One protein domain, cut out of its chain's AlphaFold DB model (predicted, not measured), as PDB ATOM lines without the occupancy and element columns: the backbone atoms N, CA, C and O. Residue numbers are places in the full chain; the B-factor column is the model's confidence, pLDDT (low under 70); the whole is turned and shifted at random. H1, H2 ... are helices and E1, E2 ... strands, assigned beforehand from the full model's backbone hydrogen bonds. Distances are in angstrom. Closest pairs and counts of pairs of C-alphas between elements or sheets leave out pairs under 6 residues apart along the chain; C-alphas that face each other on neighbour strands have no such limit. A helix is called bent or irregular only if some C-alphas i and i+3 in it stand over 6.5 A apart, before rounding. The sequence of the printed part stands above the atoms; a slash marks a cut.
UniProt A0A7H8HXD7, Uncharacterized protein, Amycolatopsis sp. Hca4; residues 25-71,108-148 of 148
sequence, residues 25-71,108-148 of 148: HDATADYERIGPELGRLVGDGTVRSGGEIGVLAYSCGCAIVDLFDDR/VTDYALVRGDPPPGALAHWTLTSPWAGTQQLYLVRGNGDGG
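This is residues 25 to 71 and 108 to 148 of the 148 residues of an uncharacterized protein of Amycolatopsis sp. Hca4 (UniProt A0A7H8HXD7). A five-stranded sheet, curled like part of a barrel, has the long helix H1 packed on one face, while the short helix H2 packs on H1 and only grazes the sheet. E4 and E5 form a long hairpin at one edge of the sheet; the short E2 makes the other edge. The printed part has 88 residues, with two named helices and five named strands in the order H1 E1 H2 E2 E3 E4 E5, of mixed class. The mixed sheet runs E2 E1 E3 E5 E4. The whole is compact, with a radius of gyration of the C-alphas of 12.3 A, and elongated, spanning 41 by 27 by 27 A.

Begin with H1, residues 28 to 42, and look for H2, residues 54 to 60: they touch, the C-alphas of Gly 35 and Cys 60 being closest at 3.7 A, and run the same way at a steep tilt of 43 degrees. Between them comes E1, residues 46 to 48; its neighbour E2, residues 63 to 65, is parallel, with N 47 and O 63 2.8 A apart. E1, H2 and E2 make a strand-helix-strand unit, two parallel neighbour strands with a helix between, whose crossover is right-handed. On the other side of E1 is E3, residues 111 to 115, also parallel, with N 48 and O 111 at 2.8 A. E5, residues 134 to 142, is antiparallel to E3, with N 114 and O 139 at 2.9 A. E4, residues 124 to 130, forms a hairpin with E5, with N 128 and O 136 at 2.8 A. H1 is on this sheet, making two layers, a helix on one face of a sheet; its closest C-alpha pair with E4 is Asp 30 and Leu 128, 6.1 A apart. H2 only grazes the sheet with residues 54 to 58. E2 and E4 are apart. Of the O i to N i+4 pairs, 8 of 11 in H1 and 2 of 3 in H2 are within hydrogen-bond range.

Find C-alpha 28 at (31.767, 15.048, -1.754); from there H1 runs 20.7 A to C-alpha 42. It is irregular, but only just: C-alphas 33 and 36 are 6.7 A apart. H2 measures 10.9 A, E3 13.7 A and E4 19.4 A; E1 and E2 are short. E5 runs 26.0 A to C-alpha 142 at (28.651, -7.943, 6.541).

The C-alphas of Pro 131 and Gly 148, the chain's last residue, are farthest apart, at 41.8 A. Residues 72 to 107 are not printed; C-alphas 71 and 108 are 12.1 A apart across this cut. Of the links printed whole, none is long. Mean pLDDT of the printed part is 81.9; residues 25 to 26, 51 to 53, 131 to 132 and 144 to 148 are under 70.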
ATOM      1  N   HIS A  25      27.989  10.860  -8.434       56.25
ATOM      2  CA  HIS A  25      26.586  10.616  -8.120       56.25
ATOM      3  C   HIS A  25      26.150  11.257  -6.800       56.25
ATOM      4  O   HIS A  25      25.001  11.698  -6.716       56.25
ATOM      5  N   ASP A  26      27.050  11.391  -5.821       67.62
ATOM      6  CA  ASP A  26      26.773  11.970  -4.499       67.62
ATOM      7  C   ASP A  26      27.666  13.170  -4.128       67.62
ATOM      8  O   ASP A  26      28.720  13.425  -4.719       67.62
ATOM      9  N   ALA A  27      27.233  13.928  -3.113       71.31
ATOM     10  CA  ALA A  27      27.985  15.056  -2.573       71.31
ATOM     11  C   ALA A  27      29.320  14.617  -1.943       71.31
ATOM     12  O   ALA A  27      29.347  13.823  -1.005       71.31
ATOM     13  N   THR A  28      30.430  15.236  -2.360       73.38
ATOM     14  CA  THR A  28      31.767  15.048  -1.754       73.38
ATOM     15  C   THR A  28      31.751  15.175  -0.227       73.38
ATOM     16  O   THR A  28      32.333  14.344   0.464       73.38
ATOM     17  N   ALA A  29      31.026  16.166   0.300       75.31
ATOM     18  CA  ALA A  29      30.927  16.413   1.738       75.31
ATOM     19  C   ALA A  29      30.278  15.252   2.516       75.31
ATOM     20  O   ALA A  29      30.609  15.038   3.683       75.31
ATOM     21  N   ASP A  30      29.376  14.486   1.890       78.75
ATOM     22  CA  ASP A  30      28.782  13.314   2.536       78.75
ATOM     23  C   ASP A  30      29.827  12.204   2.692       78.75
ATOM     24  O   ASP A  30      29.969  11.650   3.780       78.75
ATOM     25  N   TYR A  31      30.637  11.938   1.665       80.06
ATOM     26  CA  TYR A  31      31.707  10.938   1.745       80.06
ATOM     27  C   TYR A  31      32.850  11.333   2.689       80.06
ATOM     28  O   TYR A  31      33.396  10.471   3.381       80.06
ATOM     29  N   GLU A  32      33.204  12.618   2.774       83.56
ATOM     30  CA  GLU A  32      34.193  13.107   3.750       83.56
ATOM     31  C   GLU A  32      33.714  12.921   5.193       83.56
ATOM     32  O   GLU A  32      34.506  12.583   6.071       83.56
ATOM     33  N   ARG A  33      32.409  13.085   5.435       86.44
ATOM     34  CA  ARG A  33      31.796  12.841   6.746       86.44
ATOM     35  C   ARG A  33      31.721  11.350   7.080       86.44
ATOM     36  O   ARG A  33      31.976  10.977   8.221       86.44
ATOM     37  N   ILE A  34      31.345  10.515   6.111       87.75
ATOM     38  CA  ILE A  34      31.103   9.076   6.314       87.75
ATOM     39  C   ILE A  34      32.413   8.300   6.467       87.75
ATOM     40  O   ILE A  34      32.491   7.405   7.305       87.75
ATOM     41  N   GLY A  35      33.450   8.648   5.701       88.56
ATOM     42  CA  GLY A  35      34.712   7.903   5.660       88.56
ATOM     43  C   GLY A  35      35.314   7.606   7.035       88.56
ATOM     44  O   GLY A  35      35.470   6.432   7.369       88.56
ATOM     45  N   PRO A  36      35.594   8.614   7.879       91.00
ATOM     46  CA  PRO A  36      36.210   8.384   9.186       91.00
ATOM     47  C   PRO A  36      35.351   7.547  10.143       91.00
ATOM     48  O   PRO A  36      35.870   6.968  11.097       91.00
ATOM     49  N   GLU A  37      34.029   7.530   9.964       92.12
ATOM     50  CA  GLU A  37      33.132   6.652  10.721       92.12
ATOM     51  C   GLU A  37      33.189   5.222  10.193       92.12
ATOM     52  O   GLU A  37      33.373   4.295  10.979       92.12
ATOM     53  N   LEU A  38      33.126   5.055   8.871       90.94
ATOM     54  CA  LEU A  38      33.277   3.765   8.213       90.94
ATOM     55  C   LEU A  38      34.601   3.097   8.605       90.94
ATOM     56  O   LEU A  38      34.579   1.960   9.061       90.94
ATOM     57  N   GLY A  39      35.723   3.819   8.529       90.44
ATOM     58  CA  GLY A  39      37.046   3.309   8.907       90.44
ATOM     59  C   GLY A  39      37.112   2.809  10.352       90.44
ATOM     60  O   GLY A  39      37.677   1.755  10.624       90.44
ATOM     61  N   ARG A  40      36.452   3.503  11.291       93.31
ATOM     62  CA  ARG A  40      36.359   3.058  12.695       93.31
ATOM     63  C   ARG A  40      35.520   1.795  12.874       93.31
ATOM     64  O   ARG A  40      35.793   1.024  13.788       93.31
ATOM     65  N   LEU A  41      34.492   1.603  12.049       93.50
ATOM     66  CA  LEU A  41      33.605   0.440  12.128       93.50
ATOM     67  C   LEU A  41      34.229  -0.817  11.518       93.50
ATOM     68  O   LEU A  41      33.973  -1.915  12.009       93.50
ATOM     69  N   VAL A  42      35.012  -0.660  10.449       93.00
ATOM     70  CA  VAL A  42      35.569  -1.788   9.685       93.00
ATOM     71  C   VAL A  42      37.007  -2.123  10.077       93.00
ATOM     72  O   VAL A  42      37.421  -3.266   9.900       93.00
ATOM     73  N   GLY A  43      37.756  -1.170  10.646       91.56
ATOM     74  CA  GLY A  43      39.167  -1.354  10.986       91.56
ATOM     75  C   GLY A  43      39.986  -1.727   9.750       91.56
ATOM     76  O   GLY A  43      39.913  -1.045   8.731       91.56
ATOM     77  N   ASP A  44      40.707  -2.845   9.836       90.25
ATOM     78  CA  ASP A  44      41.492  -3.405   8.726       90.25
ATOM     79  C   ASP A  44      40.650  -4.244   7.741       90.25
ATOM     80  O   ASP A  44      41.187  -4.824   6.797       90.25
ATOM     81  N   GLY A  45      39.336  -4.346   7.962       89.44
ATOM     82  CA  GLY A  45      38.430  -5.114   7.112       89.44
ATOM     83  C   GLY A  45      38.257  -4.512   5.717       89.44
ATOM     84  O   GLY A  45      38.243  -3.292   5.533       89.44
ATOM     85  N   THR A  46      38.065  -5.384   4.730       90.44
ATOM     86  CA  THR A  46      37.865  -4.990   3.330       90.44
ATOM     87  C   THR A  46      36.388  -4.728   3.047       90.44
ATOM     88  O   THR A  46      35.524  -5.558   3.341       90.44
ATOM     89  N   VAL A  47      36.080  -3.579   2.447       91.00
ATOM     90  CA  VAL A  47      34.714  -3.106   2.199       91.00
ATOM     91  C   VAL A  47      34.417  -3.082   0.706       91.00
ATOM     92  O   VAL A  47      35.059  -2.358  -0.049       91.00
ATOM     93  N   ARG A  48      33.379  -3.794   0.268       90.31
ATOM     94  CA  ARG A  48      32.849  -3.624  -1.087       90.31
ATOM     95  C   ARG A  48      32.095  -2.298  -1.212       90.31
ATOM     96  O   ARG A  48      31.183  -2.028  -0.425       90.31
ATOM     97  N   SER A  49      32.413  -1.512  -2.235       87.31
ATOM     98  CA  SER A  49      31.714  -0.275  -2.582       87.31
ATOM     99  C   SER A  49      30.234  -0.515  -2.925       87.31
ATOM    100  O   SER A  49      29.840  -1.566  -3.437       87.31
ATOM    101  N   GLY A  50      29.408   0.501  -2.654       78.81
ATOM    102  CA  GLY A  50      27.999   0.586  -3.043       78.81
ATOM    103  C   GLY A  50      27.783   1.231  -4.418       78.81
ATOM    104  O   GLY A  50      26.755   1.885  -4.610       78.81
ATOM    105  N   GLY A  51      28.755   1.111  -5.329       68.75
ATOM    106  CA  GLY A  51      28.698   1.608  -6.710       68.75
ATOM    107  C   GLY A  51      29.521   2.870  -6.995       68.75
ATOM    108  O   GLY A  51      29.606   3.278  -8.147       68.75
ATOM    109  N   GLU A  52      30.134   3.479  -5.977       68.25
ATOM    110  CA  GLU A  52      31.116   4.560  -6.129       68.25
ATOM    111  C   GLU A  52      32.231   4.412  -5.089       68.25
ATOM    112  O   GLU A  52      31.966   4.255  -3.896       68.25
ATOM    113  N   ILE A  53      33.490   4.457  -5.520       68.00
ATOM    114  CA  ILE A  53      34.655   4.486  -4.616       68.00
ATOM    115  C   ILE A  53      34.944   5.919  -4.184       68.00
ATOM    116  O   ILE A  53      35.045   6.221  -2.997       68.00
ATOM    117  N   GLY A  54      35.065   6.785  -5.197       70.69
ATOM    118  CA  GLY A  54      35.277   8.223  -5.119       70.69
ATOM    119  C   GLY A  54      36.062   8.700  -3.898       70.69
ATOM    120  O   GLY A  54      37.126   8.195  -3.554       70.69
ATOM    121  N   VAL A  55      35.509   9.720  -3.252       72.88
ATOM    122  CA  VAL A  55      36.077  10.388  -2.074       72.88
ATOM    123  C   VAL A  55      36.104   9.467  -0.848       72.88
ATOM    124  O   VAL A  55      36.956   9.639   0.020       72.88
ATOM    125  N   LEU A  56      35.216   8.470  -0.790       80.94
ATOM    126  CA  LEU A  56      35.059   7.595   0.367       80.94
ATOM    127  C   LEU A  56      36.298   6.726   0.625       80.94
ATOM    128  O   LEU A  56      36.675   6.545   1.781       80.94
ATOM    129  N   ALA A  57      36.968   6.242  -0.424       80.88
ATOM    130  CA  ALA A  57      38.208   5.475  -0.260       80.88
ATOM    131  C   ALA A  57      39.365   6.310   0.287       80.88
ATOM    132  O   ALA A  57      40.201   5.796   1.025       80.88
ATOM    133  N   TYR A  58      39.397   7.608  -0.024       79.31
ATOM    134  CA  TYR A  58      40.410   8.511   0.517       79.31
ATOM    135  C   TYR A  58      40.103   8.913   1.960       79.31
ATOM    136  O   TYR A  58      41.020   9.044   2.769       79.31
ATOM    137  N   SER A  59      38.827   9.112   2.295       84.12
ATOM    138  CA  SER A  59      38.420   9.584   3.619       84.12
ATOM    139  C   SER A  59      38.309   8.473   4.665       84.12
ATOM    140  O   SER A  59      38.392   8.778   5.854       84.12
ATOM    141  N   CYS A  60      38.123   7.203   4.274       86.62
ATOM    142  CA  CYS A  60      37.939   6.125   5.251       86.62
ATOM    143  C   CYS A  60      39.227   5.593   5.878       86.62
ATOM    144  O   CYS A  60      39.177   5.105   7.005       86.62
ATOM    145  N   GLY A  61      40.361   5.668   5.174       83.62
ATOM    146  CA  GLY A  61      41.603   5.029   5.628       83.62
ATOM    147  C   GLY A  61      41.497   3.500   5.739       83.62
ATOM    148  O   GLY A  61      42.189   2.901   6.553       83.62
ATOM    149  N   CYS A  62      40.612   2.891   4.952       86.81
ATOM    150  CA  CYS A  62      40.244   1.479   4.956       86.81
ATOM    151  C   CYS A  62      40.350   0.899   3.534       86.81
ATOM    152  O   CYS A  62      40.359   1.649   2.554       86.81
ATOM    153  N   ALA A  63      40.416  -0.427   3.399       88.81
ATOM    154  CA  ALA A  63      40.448  -1.067   2.086       88.81
ATOM    155  C   ALA A  63      39.042  -1.060   1.463       88.81
ATOM    156  O   ALA A  63      38.161  -1.788   1.919       88.81
ATOM    157  N   ILE A  64      38.829  -0.249   0.423       88.00
ATOM    158  CA  ILE A  64      37.593  -0.262  -0.372       88.00
ATOM    159  C   ILE A  64      37.859  -0.938  -1.712       88.00
ATOM    160  O   ILE A  64      38.790  -0.565  -2.418       88.00
ATOM    161  N   VAL A  65      37.015  -1.905  -2.059       87.56
ATOM    162  CA  VAL A  65      37.040  -2.634  -3.330       87.56
ATOM    163  C   VAL A  65      35.784  -2.300  -4.115       87.56
ATOM    164  O   VAL A  65      34.675  -2.375  -3.585       87.56
ATOM    165  N   ASP A  66      35.928  -1.974  -5.389       83.56
ATOM    166  CA  ASP A  66      34.806  -1.813  -6.312       83.56
ATOM    167  C   ASP A  66      34.863  -2.814  -7.444       83.56
ATOM    168  O   ASP A  66      35.888  -3.439  -7.704       83.56
ATOM    169  N   LEU A  67      33.744  -2.927  -8.151       70.31
ATOM    170  CA  LEU A  67      33.597  -3.810  -9.293       70.31
ATOM    171  C   LEU A  67      34.652  -3.544 -10.377       70.31
ATOM    172  O   LEU A  67      35.061  -4.476 -11.062       70.31
ATOM    173  N   PHE A  68      35.090  -2.292 -10.544       70.56
ATOM    174  CA  PHE A  68      36.124  -1.951 -11.526       70.56
ATOM    175  C   PHE A  68      37.545  -2.299 -11.065       70.56
ATOM    176  O   PHE A  68      38.413  -2.499 -11.916       70.56
ATOM    177  N   ASP A  69      37.767  -2.417  -9.756       74.50
ATOM    178  CA  ASP A  69      39.055  -2.819  -9.183       74.50
ATOM    179  C   ASP A  69      39.159  -4.349  -9.035       74.50
ATOM    180  O   ASP A  69      40.254  -4.910  -9.120       74.50
ATOM    181  N   ASP A  70      38.028  -5.048  -8.874       81.44
ATOM    182  CA  ASP A  70      37.967  -6.508  -8.781       81.44
ATOM    183  C   ASP A  70      37.874  -7.174 -10.164       81.44
ATOM    184  O   ASP A  70      36.798  -7.507 -10.672       81.44
ATOM    185  N   ARG A  71      39.039  -7.435 -10.766       82.44
ATOM    186  CA  ARG A  71      39.127  -8.208 -12.017       82.44
ATOM    187  C   ARG A  71      38.510  -9.603 -11.889       82.44
ATOM    188  O   ARG A  71      37.921 -10.081 -12.857       82.44
ATOM    189  N   VAL A 108      37.558 -11.286  -1.769       87.12
ATOM    190  CA  VAL A 108      36.672 -11.531  -0.629       87.12
ATOM    191  C   VAL A 108      36.641 -10.279   0.243       87.12
ATOM    192  O   VAL A 108      37.680  -9.798   0.686       87.12
ATOM    193  N   THR A 109      35.443  -9.750   0.486       89.25
ATOM    194  CA  THR A 109      35.231  -8.552   1.308       89.25
ATOM    195  C   THR A 109      34.530  -8.907   2.616       89.25
ATOM    196  O   THR A 109      33.485  -9.561   2.591       89.25
ATOM    197  N   ASP A 110      35.043  -8.411   3.739       92.81
ATOM    198  CA  ASP A 110      34.462  -8.594   5.077       92.81
ATOM    199  C   ASP A 110      33.160  -7.807   5.271       92.81
ATOM    200  O   ASP A 110      32.273  -8.199   6.039       92.81
ATOM    201  N   TYR A 111      33.036  -6.687   4.559       93.25
ATOM    202  CA  TYR A 111      31.911  -5.764   4.634       93.25
ATOM    203  C   TYR A 111      31.433  -5.355   3.247       93.25
ATOM    204  O   TYR A 111      32.166  -5.430   2.261       93.25
ATOM    205  N   ALA A 112      30.202  -4.865   3.173       92.19
ATOM    206  CA  ALA A 112      29.666  -4.280   1.959       92.19
ATOM    207  C   ALA A 112      28.815  -3.049   2.246       92.19
ATOM    208  O   ALA A 112      28.084  -2.990   3.236       92.19
ATOM    209  N   LEU A 113      28.880  -2.091   1.326       91.12
ATOM    210  CA  LEU A 113      27.973  -0.957   1.266       91.12
ATOM    211  C   LEU A 113      26.826  -1.260   0.296       91.12
ATOM    212  O   LEU A 113      27.039  -1.730  -0.826       91.12
ATOM    213  N   VAL A 114      25.596  -1.003   0.740       90.44
ATOM    214  CA  VAL A 114      24.364  -1.283  -0.012       90.44
ATOM    215  C   VAL A 114      23.467  -0.050  -0.000       90.44
ATOM    216  O   VAL A 114      23.337   0.615   1.025       90.44
ATOM    217  N   ARG A 115      22.852   0.263  -1.145       87.06
ATOM    218  CA  ARG A 115      21.887   1.362  -1.295       87.06
ATOM    219  C   ARG A 115      20.458   0.831  -1.357       87.06
ATOM    220  O   ARG A 115      20.245  -0.285  -1.823       87.06
ATOM    221  N   GLY A 116      19.494   1.665  -0.971       84.50
ATOM    222  CA  GLY A 116      18.064   1.388  -1.142       84.50
ATOM    223  C   GLY A 116      17.337   1.132   0.175       84.50
ATOM    224  O   GLY A 116      17.460   1.921   1.112       84.50
ATOM    225  N   ASP A 117      16.547   0.062   0.227       85.56
ATOM    226  CA  ASP A 117      15.795  -0.311   1.427       85.56
ATOM    227  C   ASP A 117      16.718  -0.853   2.532       85.56
ATOM    228  O   ASP A 117      17.787  -1.389   2.225       85.56
ATOM    229  N   PRO A 118      16.331  -0.739   3.822       88.06
ATOM    230  CA  PRO A 118      17.158  -1.193   4.933       88.06
ATOM    231  C   PRO A 118      17.394  -2.709   4.846       88.06
ATOM    232  O   PRO A 118      16.437  -3.480   4.983       88.06
ATOM    233  N   PRO A 119      18.642  -3.171   4.650       88.25
ATOM    234  CA  PRO A 119      18.922  -4.594   4.621       88.25
ATOM    235  C   PRO A 119      18.847  -5.180   6.039       88.25
ATOM    236  O   PRO A 119      19.207  -4.509   7.017       88.25
ATOM    237  N   PRO A 120      18.418  -6.447   6.189       85.50
ATOM    238  CA  PRO A 120      18.501  -7.130   7.472       85.50
ATOM    239  C   PRO A 120      19.968  -7.219   7.915       85.50
ATOM    240  O   PRO A 120      20.847  -7.555   7.125       85.50
ATOM    241  N   GLY A 121      20.238  -6.912   9.186       87.44
ATOM    242  CA  GLY A 121      21.601  -6.953   9.727       87.44
ATOM    243  C   GLY A 121      22.480  -5.751   9.363       87.44
ATOM    244  O   GLY A 121      23.704  -5.860   9.445       87.44
ATOM    245  N   ALA A 122      21.887  -4.613   8.983       92.12
ATOM    246  CA  ALA A 122      22.619  -3.357   8.836       92.12
ATOM    247  C   ALA A 122      23.366  -2.993  10.133       92.12
ATOM    248  O   ALA A 122      22.769  -2.865  11.202       92.12
ATOM    249  N   LEU A 123      24.681  -2.819  10.020       92.88
ATOM    250  CA  LEU A 123      25.585  -2.451  11.109       92.88
ATOM    251  C   LEU A 123      25.613  -0.936  11.330       92.88
ATOM    252  O   LEU A 123      25.780  -0.471  12.454       92.88
ATOM    253  N   ALA A 124      25.452  -0.175  10.250       93.62
ATOM    254  CA  ALA A 124      25.378   1.279  10.248       93.62
ATOM    255  C   ALA A 124      24.610   1.759   9.013       93.62
ATOM    256  O   ALA A 124      24.434   1.007   8.050       93.62
ATOM    257  N   HIS A 125      24.153   3.010   9.042       93.75
ATOM    258  CA  HIS A 125      23.520   3.641   7.892       93.75
ATOM    259  C   HIS A 125      23.797   5.140   7.843       93.75
ATOM    260  O   HIS A 125      23.951   5.795   8.873       93.75
ATOM    261  N   TRP A 126      23.798   5.688   6.633       92.00
ATOM    262  CA  TRP A 126      23.997   7.104   6.373       92.00
ATOM    263  C   TRP A 126      23.039   7.593   5.301       92.00
ATOM    264  O   TRP A 126      22.707   6.878   4.357       92.00
ATOM    265  N   THR A 127      22.639   8.851   5.435       90.31
ATOM    266  CA  THR A 127      21.928   9.574   4.385       90.31
ATOM    267  C   THR A 127      22.933  10.222   3.443       90.31
ATOM    268  O   THR A 127      23.855  10.907   3.897       90.31
ATOM    269  N   LEU A 128      22.738   9.992   2.148       83.38
ATOM    270  CA  LEU A 128      23.480  10.585   1.042       83.38
ATOM    271  C   LEU A 128      22.585  11.565   0.290       83.38
ATOM    272  O   LEU A 128      21.392  11.313   0.097       83.38
ATOM    273  N   THR A 129      23.170  12.666  -0.163       80.25
ATOM    274  CA  THR A 129      22.482  13.637  -1.010       80.25
ATOM    275  C   THR A 129      23.034  13.577  -2.429       80.25
ATOM    276  O   THR A 129      24.172  13.983  -2.682       80.25
ATOM    277  N   SER A 130      22.196  13.146  -3.370       70.56
ATOM    278  CA  SER A 130      22.498  13.152  -4.798       70.56
ATOM    279  C   SER A 130      21.751  14.283  -5.516       70.56
ATOM    280  O   SER A 130      20.539  14.431  -5.331       70.56
ATOM    281  N   PRO A 131      22.410  15.049  -6.404       66.38
ATOM    282  CA  PRO A 131      21.725  16.016  -7.261       66.38
ATOM    283  C   PRO A 131      20.754  15.365  -8.259       66.38
ATOM    284  O   PRO A 131      19.825  16.027  -8.717       66.38
ATOM    285  N   TRP A 132      20.972  14.092  -8.614       66.38
ATOM    286  CA  TRP A 132      20.204  13.390  -9.653       66.38
ATOM    287  C   TRP A 132      19.265  12.325  -9.097       66.38
ATOM    288  O   TRP A 132      18.195  12.111  -9.659       66.38
ATOM    289  N   ALA A 133      19.641  11.678  -7.992       71.31
ATOM    290  CA  ALA A 133      18.832  10.649  -7.336       71.31
ATOM    291  C   ALA A 133      18.110  11.148  -6.068       71.31
ATOM    292  O   ALA A 133      17.400  10.379  -5.421       71.31
ATOM    293  N   GLY A 134      18.279  12.423  -5.696       78.62
ATOM    294  CA  GLY A 134      17.732  12.976  -4.458       78.62
ATOM    295  C   GLY A 134      18.382  12.370  -3.213       78.62
ATOM    296  O   GLY A 134      19.555  11.999  -3.221       78.62
ATOM    297  N   THR A 135      17.623  12.285  -2.124       84.00
ATOM    298  CA  THR A 135      18.087  11.668  -0.876       84.00
ATOM    299  C   THR A 135      18.128  10.150  -1.013       84.00
ATOM    300  O   THR A 135      17.128   9.532  -1.376       84.00
ATOM    301  N   GLN A 136      19.269   9.553  -0.692       85.88
ATOM    302  CA  GLN A 136      19.511   8.113  -0.745       85.88
ATOM    303  C   GLN A 136      20.003   7.614   0.615       85.88
ATOM    304  O   GLN A 136      20.566   8.376   1.399       85.88
ATOM    305  N   GLN A 137      19.813   6.326   0.891       89.75
ATOM    306  CA  GLN A 137      20.338   5.681   2.093       89.75
ATOM    307  C   GLN A 137      21.450   4.708   1.713       89.75
ATOM    308  O   GLN A 137      21.315   3.945   0.755       89.75
ATOM    309  N   LEU A 138      22.533   4.740   2.482       90.25
ATOM    310  CA  LEU A 138      23.675   3.845   2.378       90.25
ATOM    311  C   LEU A 138      23.778   3.035   3.665       90.25
ATOM    312  O   LEU A 138      23.811   3.619   4.743       90.25
ATOM    313  N   TYR A 139      23.866   1.716   3.560       93.44
ATOM    314  CA  TYR A 139      23.951   0.806   4.698       93.44
ATOM    315  C   TYR A 139      25.259   0.032   4.659       93.44
ATOM    316  O   TYR A 139      25.670  -0.437   3.600       93.44
ATOM    317  N   LEU A 140      25.875  -0.139   5.826       94.06
ATOM    318  CA  LEU A 140      26.971  -1.076   6.035       94.06
ATOM    319  C   LEU A 140      26.397  -2.423   6.464       94.06
ATOM    320  O   LEU A 140      25.664  -2.497   7.449       94.06
ATOM    321  N   VAL A 141      26.771  -3.489   5.773       94.19
ATOM    322  CA  VAL A 141      26.437  -4.873   6.132       94.19
ATOM    323  C   VAL A 141      27.704  -5.722   6.171       94.19
ATOM    324  O   VAL A 141      28.757  -5.307   5.679       94.19
ATOM    325  N   ARG A 142      27.613  -6.925   6.743       93.31
ATOM    326  CA  ARG A 142      28.651  -7.943   6.541       93.31
ATOM    327  C   ARG A 142      28.699  -8.320   5.061       93.31
ATOM    328  O   ARG A 142      27.659  -8.454   4.421       93.31
ATOM    329  N   GLY A 143      29.906  -8.423   4.522       82.38
ATOM    330  CA  GLY A 143      30.131  -8.924   3.176       82.38
ATOM    331  C   GLY A 143      29.868 -10.425   3.121       82.38
ATOM    332  O   GLY A 143      29.700 -11.077   4.152       82.38
ATOM    333  N   ASN A 144      29.876 -10.986   1.914       68.94
ATOM    334  CA  ASN A 144      29.730 -12.427   1.688       68.94
ATOM    335  C   ASN A 144      31.021 -13.190   2.049       68.94
ATOM    336  O   ASN A 144      31.426 -14.104   1.334       68.94
ATOM    337  N   GLY A 145      31.705 -12.771   3.115       52.00
ATOM    338  CA  GLY A 145      32.818 -13.490   3.710       52.00
ATOM    339  C   GLY A 145      32.291 -14.727   4.423       52.00
ATOM    340  O   GLY A 145      32.304 -14.787   5.652       52.00
ATOM    341  N   ASP A 146      31.824 -15.707   3.654       38.59
ATOM    342  CA  ASP A 146      31.758 -17.080   4.129       38.59
ATOM    343  C   ASP A 146      33.208 -17.550   4.271       38.59
ATOM    344  O   ASP A 146      33.840 -18.049   3.342       38.59
ATOM    345  N   GLY A 147      33.767 -17.303   5.456       39.59
ATOM    346  CA  GLY A 147      34.906 -18.053   5.950       39.59
ATOM    347  C   GLY A 147      34.490 -19.513   6.098       39.59
ATOM    348  O   GLY A 147      33.870 -19.879   7.098       39.59
ATOM    349  N   GLY A 148      34.828 -20.317   5.090       29.08
ATOM    350  CA  GLY A 148      34.669 -21.769   5.037       29.08
ATOM    351  C   GLY A 148      35.424 -22.356   3.856       29.08
ATOM    352  O   GLY A 148      34.886 -22.280   2.734       29.08
TER     353      GLY A 148